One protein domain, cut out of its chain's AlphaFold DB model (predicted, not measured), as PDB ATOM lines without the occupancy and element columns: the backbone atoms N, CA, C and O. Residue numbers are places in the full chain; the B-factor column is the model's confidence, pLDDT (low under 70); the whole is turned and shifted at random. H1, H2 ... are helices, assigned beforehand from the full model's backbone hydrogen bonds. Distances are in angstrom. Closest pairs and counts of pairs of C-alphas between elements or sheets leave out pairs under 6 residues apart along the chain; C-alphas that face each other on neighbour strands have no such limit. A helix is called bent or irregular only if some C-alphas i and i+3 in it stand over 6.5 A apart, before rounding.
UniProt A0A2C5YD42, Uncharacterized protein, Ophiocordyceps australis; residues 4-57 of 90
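AT A GLANCE: This is residues 4 to 57 of the 90 residues of an uncharacterized protein of Ophiocordyceps australis (UniProt A0A2C5YD42). H2, the longest helix, and the shorter H1 follow one another in a tilted, stepped row along an elongated body; residues 35 to 44, of which 35 and 36 belong to H2, stick out in a loop at the far end of H2, and the long unnamed stretch of residues 37 to 57 swings out through this loop and folds back. The printed part has 54 residues, with two named helices, H1 then H2, and no named strand. The class is all helix, though helices hold 25 of the 54 residues. It is loose, with a radius of gyration of the C-alphas of 12.9 A, and spans 44 by 24 by 15 A.

HOW THE PARTS SIT: H2, residues 24 to 36, and H1, residues 4 to 15, are close but not clearly touching; their closest C-alphas, those of Lys 26 and Val 13, are 7.6 A apart. They run the same way at a steep tilt of 39 degrees. Every O i to N i+4 pair is within hydrogen-bond range in H2, and 6 of 8 in H1. Residues 48 to 49 pair with residues 52 to 53, antiparallel.

IN THESE COORDINATES: H2 measures 18.3 A from first to last C-alpha and ends at C-alpha 36 (-48.725, 28.254, 104.755). H1 measures 17.1 A and begins at C-alpha 4 (-26.646, 39.256, 82.668). H1 is irregular, but only just: C-alphas 7 and 10 are 7.0 A apart.

THE WHOLE: The two C-alphas farthest apart, those of Val 4 and Cys 43, are 44.5 A apart. The link from H1 to H2 is short, and residues 37 to 57 hold no named element. The printed part has no cut, and no printed residue is under 70 in pLDDT.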
ATOM      1  N   VAL A   4     -26.031  40.249  83.562       88.06
ATOM      2  CA  VAL A   4     -26.646  39.256  82.668       88.06
ATOM      3  C   VAL A   4     -27.454  38.222  83.454       88.06
ATOM      4  O   VAL A   4     -28.588  37.938  83.086       88.06
ATOM      5  N   LEU A   5     -26.903  37.683  84.551       88.38
ATOM      6  CA  LEU A   5     -27.565  36.618  85.308       88.38
ATOM      7  C   LEU A   5     -28.894  37.078  85.941       88.38
ATOM      8  O   LEU A   5     -29.884  36.381  85.736       88.38
ATOM      9  N   PRO A   6     -28.989  38.239  86.626       89.50
ATOM     10  CA  PRO A   6     -30.274  38.733  87.129       89.50
ATOM     11  C   PRO A   6     -31.335  38.964  86.047       89.50
ATOM     12  O   PRO A   6     -32.518  38.802  86.332       89.50
ATOM     13  N   LEU A   7     -30.932  39.312  84.819       92.12
ATOM     14  CA  LEU A   7     -31.859  39.552  83.711       92.12
ATOM     15  C   LEU A   7     -32.459  38.246  83.167       92.12
ATOM     16  O   LEU A   7     -33.654  38.187  82.892       92.12
ATOM     17  N   VAL A   8     -31.644  37.194  83.027       94.25
ATOM     18  CA  VAL A   8     -32.092  35.909  82.453       94.25
ATOM     19  C   VAL A   8     -32.649  34.938  83.498       94.25
ATOM     20  O   VAL A   8     -33.448  34.063  83.161       94.25
ATOM     21  N   ALA A   9     -32.280  35.094  84.774       93.75
ATOM     22  CA  ALA A   9     -32.689  34.198  85.854       93.75
ATOM     23  C   ALA A   9     -34.217  34.022  85.994       93.75
ATOM     24  O   ALA A   9     -34.639  32.884  86.194       93.75
ATOM     25  N   PRO A  10     -35.075  35.053  85.846       94.44
ATOM     26  CA  PRO A  10     -36.526  34.867  85.897       94.44
ATOM     27  C   PRO A  10     -37.054  33.927  84.805       94.44
ATOM     28  O   PRO A  10     -37.933  33.106  85.073       94.44
ATOM     29  N   ALA A  11     -36.504  34.014  83.590       95.19
ATOM     30  CA  ALA A  11     -36.864  33.119  82.493       95.19
ATOM     31  C   ALA A  11     -36.371  31.690  82.765       95.19
ATOM     32  O   ALA A  11     -37.134  30.738  82.616       95.19
ATOM     33  N   MET A  12     -35.134  31.540  83.250       95.25
ATOM     34  CA  MET A  12     -34.587  30.233  83.637       95.25
ATOM     35  C   MET A  12     -35.422  29.564  84.736       95.25
ATOM     36  O   MET A  12     -35.743  28.388  84.613       95.25
ATOM     37  N   VAL A  13     -35.838  30.317  85.761       95.12
ATOM     38  CA  VAL A  13     -36.717  29.825  86.838       95.12
ATOM     39  C   VAL A  13     -38.099  29.436  86.309       95.12
ATOM     40  O   VAL A  13     -38.686  28.483  86.804       95.12
ATOM     41  N   ARG A  14     -38.638  30.130  85.298       92.31
ATOM     42  CA  ARG A  14     -39.921  29.747  84.683       92.31
ATOM     43  C   ARG A  14     -39.833  28.385  83.987       92.31
ATOM     44  O   ARG A  14     -40.789  27.623  84.046       92.31
ATOM     45  N   ILE A  15     -38.707  28.107  83.330       94.69
ATOM     46  CA  ILE A  15     -38.475  26.865  82.576       94.69
ATOM     47  C   ILE A  15     -38.086  25.717  83.516       94.69
ATOM     48  O   ILE A  15     -38.570  24.601  83.369       94.69
ATOM     49  N   SER A  16     -37.214  25.987  84.490       93.62
ATOM     50  CA  SER A  16     -36.719  25.013  85.464       93.62
ATOM     51  C   SER A  16     -36.729  25.624  86.873       93.62
ATOM     52  O   SER A  16     -35.715  26.162  87.331       93.62
ATOM     53  N   PRO A  17     -37.869  25.557  87.589       90.56
ATOM     54  CA  PRO A  17     -38.050  26.231  88.879       90.56
ATOM     55  C   PRO A  17     -37.074  25.786  89.974       90.56
ATOM     56  O   PRO A  17     -36.713  26.593  90.831       90.56
ATOM     57  N   ASN A  18     -36.635  24.526  89.936       92.75
ATOM     58  CA  ASN A  18     -35.674  23.958  90.886       92.75
ATOM     59  C   ASN A  18     -34.294  23.702  90.251       92.75
ATOM     60  O   ASN A  18     -33.483  22.986  90.836       92.75
ATOM     61  N   GLY A  19     -34.017  24.310  89.092       90.62
ATOM     62  CA  GLY A  19     -32.728  24.235  88.404       90.62
ATOM     63  C   GLY A  19     -31.574  24.924  89.157       90.62
ATOM     64  O   GLY A  19     -31.727  25.365  90.300       90.62
ATOM     65  N   PRO A  20     -30.396  25.062  88.521       89.75
ATOM     66  CA  PRO A  20     -29.174  25.544  89.180       89.75
ATOM     67  C   PRO A  20     -29.202  27.036  89.547       89.75
ATOM     68  O   PRO A  20     -28.338  27.507  90.283       89.75
ATOM     69  N   VAL A  21     -30.171  27.796  89.030       91.94
ATOM     70  CA  VAL A  21     -30.333  29.230  89.291       91.94
ATOM     71  C   VAL A  21     -31.663  29.456  89.993       91.94
ATOM     72  O   VAL A  21     -32.707  29.055  89.487       91.94
ATOM     73  N   ARG A  22     -31.632  30.156  91.131       90.75
ATOM     74  CA  ARG A  22     -32.833  30.589  91.855       90.75
ATOM     75  C   ARG A  22     -32.792  32.088  92.068       90.75
ATOM     76  O   ARG A  22     -31.802  32.634  92.551       90.75
ATOM     77  N   THR A  23     -33.877  32.757  91.701       94.06
ATOM     78  CA  THR A  23     -34.081  34.152  92.084       94.06
ATOM     79  C   THR A  23     -34.479  34.218  93.556       94.06
ATOM     80  O   THR A  23     -35.063  33.274  94.091       94.06
ATOM     81  N   LEU A  24     -34.220  35.358  94.201       94.12
ATOM     82  CA  LEU A  24     -34.687  35.617  95.566       94.12
ATOM     83  C   LEU A  24     -36.194  35.351  95.701       94.12
ATOM     84  O   LEU A  24     -36.620  34.673  96.631       94.12
ATOM     85  N   MET A  25     -36.980  35.828  94.732       94.31
ATOM     86  CA  MET A  25     -38.433  35.664  94.734       94.31
ATOM     87  C   MET A  25     -38.876  34.202  94.679       94.31
ATOM     88  O   MET A  25     -39.827  33.844  95.366       94.31
ATOM     89  N   LYS A  26     -38.189  33.349  93.908       95.06
ATOM     90  CA  LYS A  26     -38.492  31.913  93.874       95.06
ATOM     91  C   LYS A  26     -38.246  31.270  95.235       95.06
ATOM     92  O   LYS A  26     -39.147  30.632  95.764       95.06
ATOM     93  N   SER A  27     -37.065  31.488  95.813       95.44
ATOM     94  CA  SER A  27     -36.706  30.902  97.108       95.44
ATOM     95  C   SER A  27     -37.629  31.379  98.234       95.44
ATOM     96  O   SER A  27     -38.096  30.568  99.026       95.44
ATOM     97  N   ALA A  28     -37.940  32.678  98.287       96.25
ATOM     98  CA  ALA A  28     -38.884  33.221  99.262       96.25
ATOM     99  C   ALA A  28     -40.294  32.635  99.074       96.25
ATOM    100  O   ALA A  28     -40.939  32.255 100.050       96.25
ATOM    101  N   GLY A  29     -40.747  32.498  97.824       96.31
ATOM    102  CA  GLY A  29     -42.030  31.876  97.497       96.31
ATOM    103  C   GLY A  29     -42.123  30.413  97.936       96.31
ATOM    104  O   GLY A  29     -43.157  30.006  98.458       96.31
ATOM    105  N   ASP A  30     -41.045  29.634  97.791       96.19
ATOM    106  CA  ASP A  30     -41.007  28.242  98.259       96.19
ATOM    107  C   ASP A  30     -41.138  28.139  99.782       96.19
ATOM    108  O   ASP A  30     -41.879  27.286 100.268       96.19
ATOM    109  N   VAL A  31     -40.473  29.025 100.536       95.56
ATOM    110  CA  VAL A  31     -40.584  29.069 102.006       95.56
ATOM    111  C   VAL A  31     -42.011  29.414 102.430       95.56
ATOM    112  O   VAL A  31     -42.592  28.710 103.250       95.56
ATOM    113  N   VAL A  32     -42.610  30.448 101.830       97.00
ATOM    114  CA  VAL A  32     -44.005  30.840 102.104       97.00
ATOM    115  C   VAL A  32     -44.959  29.683 101.801       97.00
ATOM    116  O   VAL A  32     -45.802  29.346 102.630       97.00
ATOM    117  N   ARG A  33     -44.795  29.022 100.648       95.56
ATOM    118  CA  ARG A  33     -45.585  27.838 100.288       95.56
ATOM    119  C   ARG A  33     -45.432  26.733 101.331       95.56
ATOM    120  O   ARG A  33     -46.441  26.175 101.747       95.56
ATOM    121  N   ALA A  34     -44.204  26.421 101.745       94.06
ATOM    122  CA  ALA A  34     -43.939  25.363 102.713       94.06
ATOM    123  C   ALA A  34     -44.575  25.642 104.083       94.06
ATOM    124  O   ALA A  34     -45.063  24.715 104.719       94.06
ATOM    125  N   CYS A  35     -44.602  26.904 104.519       92.62
ATOM    126  CA  CYS A  35     -45.170  27.284 105.810       92.62
ATOM    127  C   CYS A  35     -46.701  27.362 105.814       92.62
ATOM    128  O   CYS A  35     -47.310  27.030 106.826       92.62
ATOM    129  N   PHE A  36     -47.315  27.841 104.727       95.31
ATOM    130  CA  PHE A  36     -48.725  28.254 104.755       95.31
ATOM    131  C   PHE A  36     -49.635  27.501 103.787       95.31
ATOM    132  O   PHE A  36     -50.847  27.524 103.968       95.31
ATOM    133  N   HIS A  37     -49.087  26.877 102.743       94.94
ATOM    134  CA  HIS A  37     -49.891  26.280 101.668       94.94
ATOM    135  C   HIS A  37     -49.747  24.759 101.570       94.94
ATOM    136  O   HIS A  37     -50.460  24.139 100.785       94.94
ATOM    137  N   LEU A  38     -48.812  24.159 102.308       92.19
ATOM    138  CA  LEU A  38     -48.676  22.710 102.390       92.19
ATOM    139  C   LEU A  38     -49.375  22.179 103.630       92.19
ATOM    140  O   LEU A  38     -49.265  22.753 104.712       92.19
ATOM    141  N   GLU A  39     -50.040  21.041 103.470       90.62
ATOM    142  CA  GLU A  39     -50.492  20.266 104.614       90.62
ATOM    143  C   GLU A  39     -49.269  19.692 105.340       90.62
ATOM    144  O   GLU A  39     -48.401  19.079 104.702       90.62
ATOM    145  N   PRO A  40     -49.155  19.898 106.662       83.69
ATOM    146  CA  PRO A  40     -48.030  19.377 107.409       83.69
ATOM    147  C   PRO A  40     -48.061  17.842 107.379       83.69
ATOM    148  O   PRO A  40     -49.114  17.236 107.598       83.69
ATOM    149  N   PRO A  41     -46.919  17.182 107.133       85.81
ATOM    150  CA  PRO A  41     -46.859  15.729 107.161       85.81
ATOM    151  C   PRO A  41     -47.208  15.191 108.555       85.81
ATOM    152  O   PRO A  41     -46.674  15.644 109.568       85.81
ATOM    153  N   LEU A  42     -48.059  14.164 108.611       82.00
ATOM    154  CA  LEU A  42     -48.339  13.444 109.853       82.00
ATOM    155  C   LEU A  42     -47.212  12.447 110.143       82.00
ATOM    156  O   LEU A  42     -46.887  11.601 109.309       82.00
ATOM    157  N   CYS A  43     -46.621  12.546 111.334       79.31
ATOM    158  CA  CYS A  43     -45.641  11.596 111.879       79.31
ATOM    159  C   CYS A  43     -44.360  11.378 111.045       79.31
ATOM    160  O   CYS A  43     -43.612  10.438 111.313       79.31
ATOM    161  N   LYS A  44     -44.064  12.234 110.060       84.50
ATOM    162  CA  LYS A  44     -42.822  12.177 109.276       84.50
ATOM    163  C   LYS A  44     -42.276  13.572 108.998       84.50
ATOM    164  O   LYS A  44     -43.023  14.541 108.946       84.50
ATOM    165  N   ALA A  45     -40.968  13.666 108.781       87.06
ATOM    166  CA  ALA A  45     -40.369  14.886 108.256       87.06
ATOM    167  C   ALA A  45     -40.634  14.986 106.745       87.06
ATOM    168  O   ALA A  45     -40.464  14.001 106.025       87.06
ATOM    169  N   LEU A  46     -41.019  16.174 106.276       90.50
ATOM    170  CA  LEU A  46     -41.065  16.522 104.856       90.50
ATOM    171  C   LEU A  46     -39.793  17.294 104.507       90.50
ATOM    172  O   LEU A  46     -39.489  18.311 105.129       90.50
ATOM    173  N   TYR A  47     -39.063  16.811 103.508       92.31
ATOM    174  CA  TYR A  47     -37.851  17.448 103.008       92.31
ATOM    175  C   TYR A  47     -38.121  17.990 101.608       92.31
ATOM    176  O   TYR A  47     -38.597  17.266 100.735       92.31
ATOM    177  N   LEU A  48     -37.833  19.275 101.408       93.12
ATOM    178  CA  LEU A  48     -38.118  19.979 100.163       93.12
ATOM    179  C   LEU A  48     -36.834  20.516  99.539       93.12
ATOM    180  O   LEU A  48     -35.992  21.100 100.223       93.12
ATOM    181  N   ASN A  49     -36.729  20.387  98.220       91.31
ATOM    182  CA  ASN A  49     -35.741  21.076  97.408       91.31
ATOM    183  C   ASN A  49     -36.444  22.082  96.491       91.31
ATOM    184  O   ASN A  49     -36.797  21.792  95.348       91.31
ATOM    185  N   GLY A  50     -36.666  23.286  97.018       91.81
ATOM    186  CA  GLY A  50     -37.541  24.259  96.379       91.81
ATOM    187  C   GLY A  50     -38.990  23.787  96.457       91.81
ATOM    188  O   GLY A  50     -39.526  23.619  97.551       91.81
ATOM    189  N   SER A  51     -39.626  23.567  95.308       92.31
ATOM    190  CA  SER A  51     -41.033  23.142  95.272       92.31
ATOM    191  C   SER A  51     -41.238  21.619  95.308       92.31
ATOM    192  O   SER A  51     -42.373  21.193  95.532       92.31
ATOM    193  N   ASP A  52     -40.172  20.828  95.135       92.81
ATOM    194  CA  ASP A  52     -40.241  19.362  95.034       92.81
ATOM    195  C   ASP A  52     -39.905  18.686  96.367       92.81
ATOM    196  O   ASP A  52     -39.014  19.134  97.093       92.81
ATOM    197  N   GLU A  53     -40.585  17.578  96.671       92.25
ATOM    198  CA  GLU A  53     -40.176  16.678  97.752       92.25
ATOM    199  C   GLU A  53     -38.918  15.914  97.333       92.25
ATOM    200  O   GLU A  53     -38.832  15.378  96.227       92.25
ATOM    201  N   GLN A  54     -37.926  15.870  98.219       91.00
ATOM    202  CA  GLN A  54     -36.679  15.164  97.964       91.00
ATOM    203  C   GLN A  54     -36.169  14.503  99.238       91.00
ATOM    204  O   GLN A  54     -36.273  15.061 100.323       91.00
ATOM    205  N   GLN A  55     -35.577  13.316  99.114       89.75
ATOM    206  CA  GLN A  55     -34.963  12.650 100.256       89.75
ATOM    207  C   GLN A  55     -33.747  13.438 100.766       89.75
ATOM    208  O   GLN A  55     -32.951  13.961  99.986       89.75
ATOM    209  N   THR A  56     -33.596  13.502 102.089       91.44
ATOM    210  CA  THR A  56     -32.408  14.084 102.728       91.44
ATOM    211  C   THR A  56     -31.231  13.103 102.738       91.44
ATOM    212  O   THR A  56     -31.364  11.935 102.370       91.44
ATOM    213  N   SER A  57     -30.061  13.564 103.182       93.25
ATOM    214  CA  SER A  57     -28.879  12.715 103.304       93.25
ATOM    215  C   SER A  57     -29.099  11.569 104.308       93.25
ATOM    216  O   SER A  57     -29.778  11.766 105.322       93.25
TER     217      SER A  57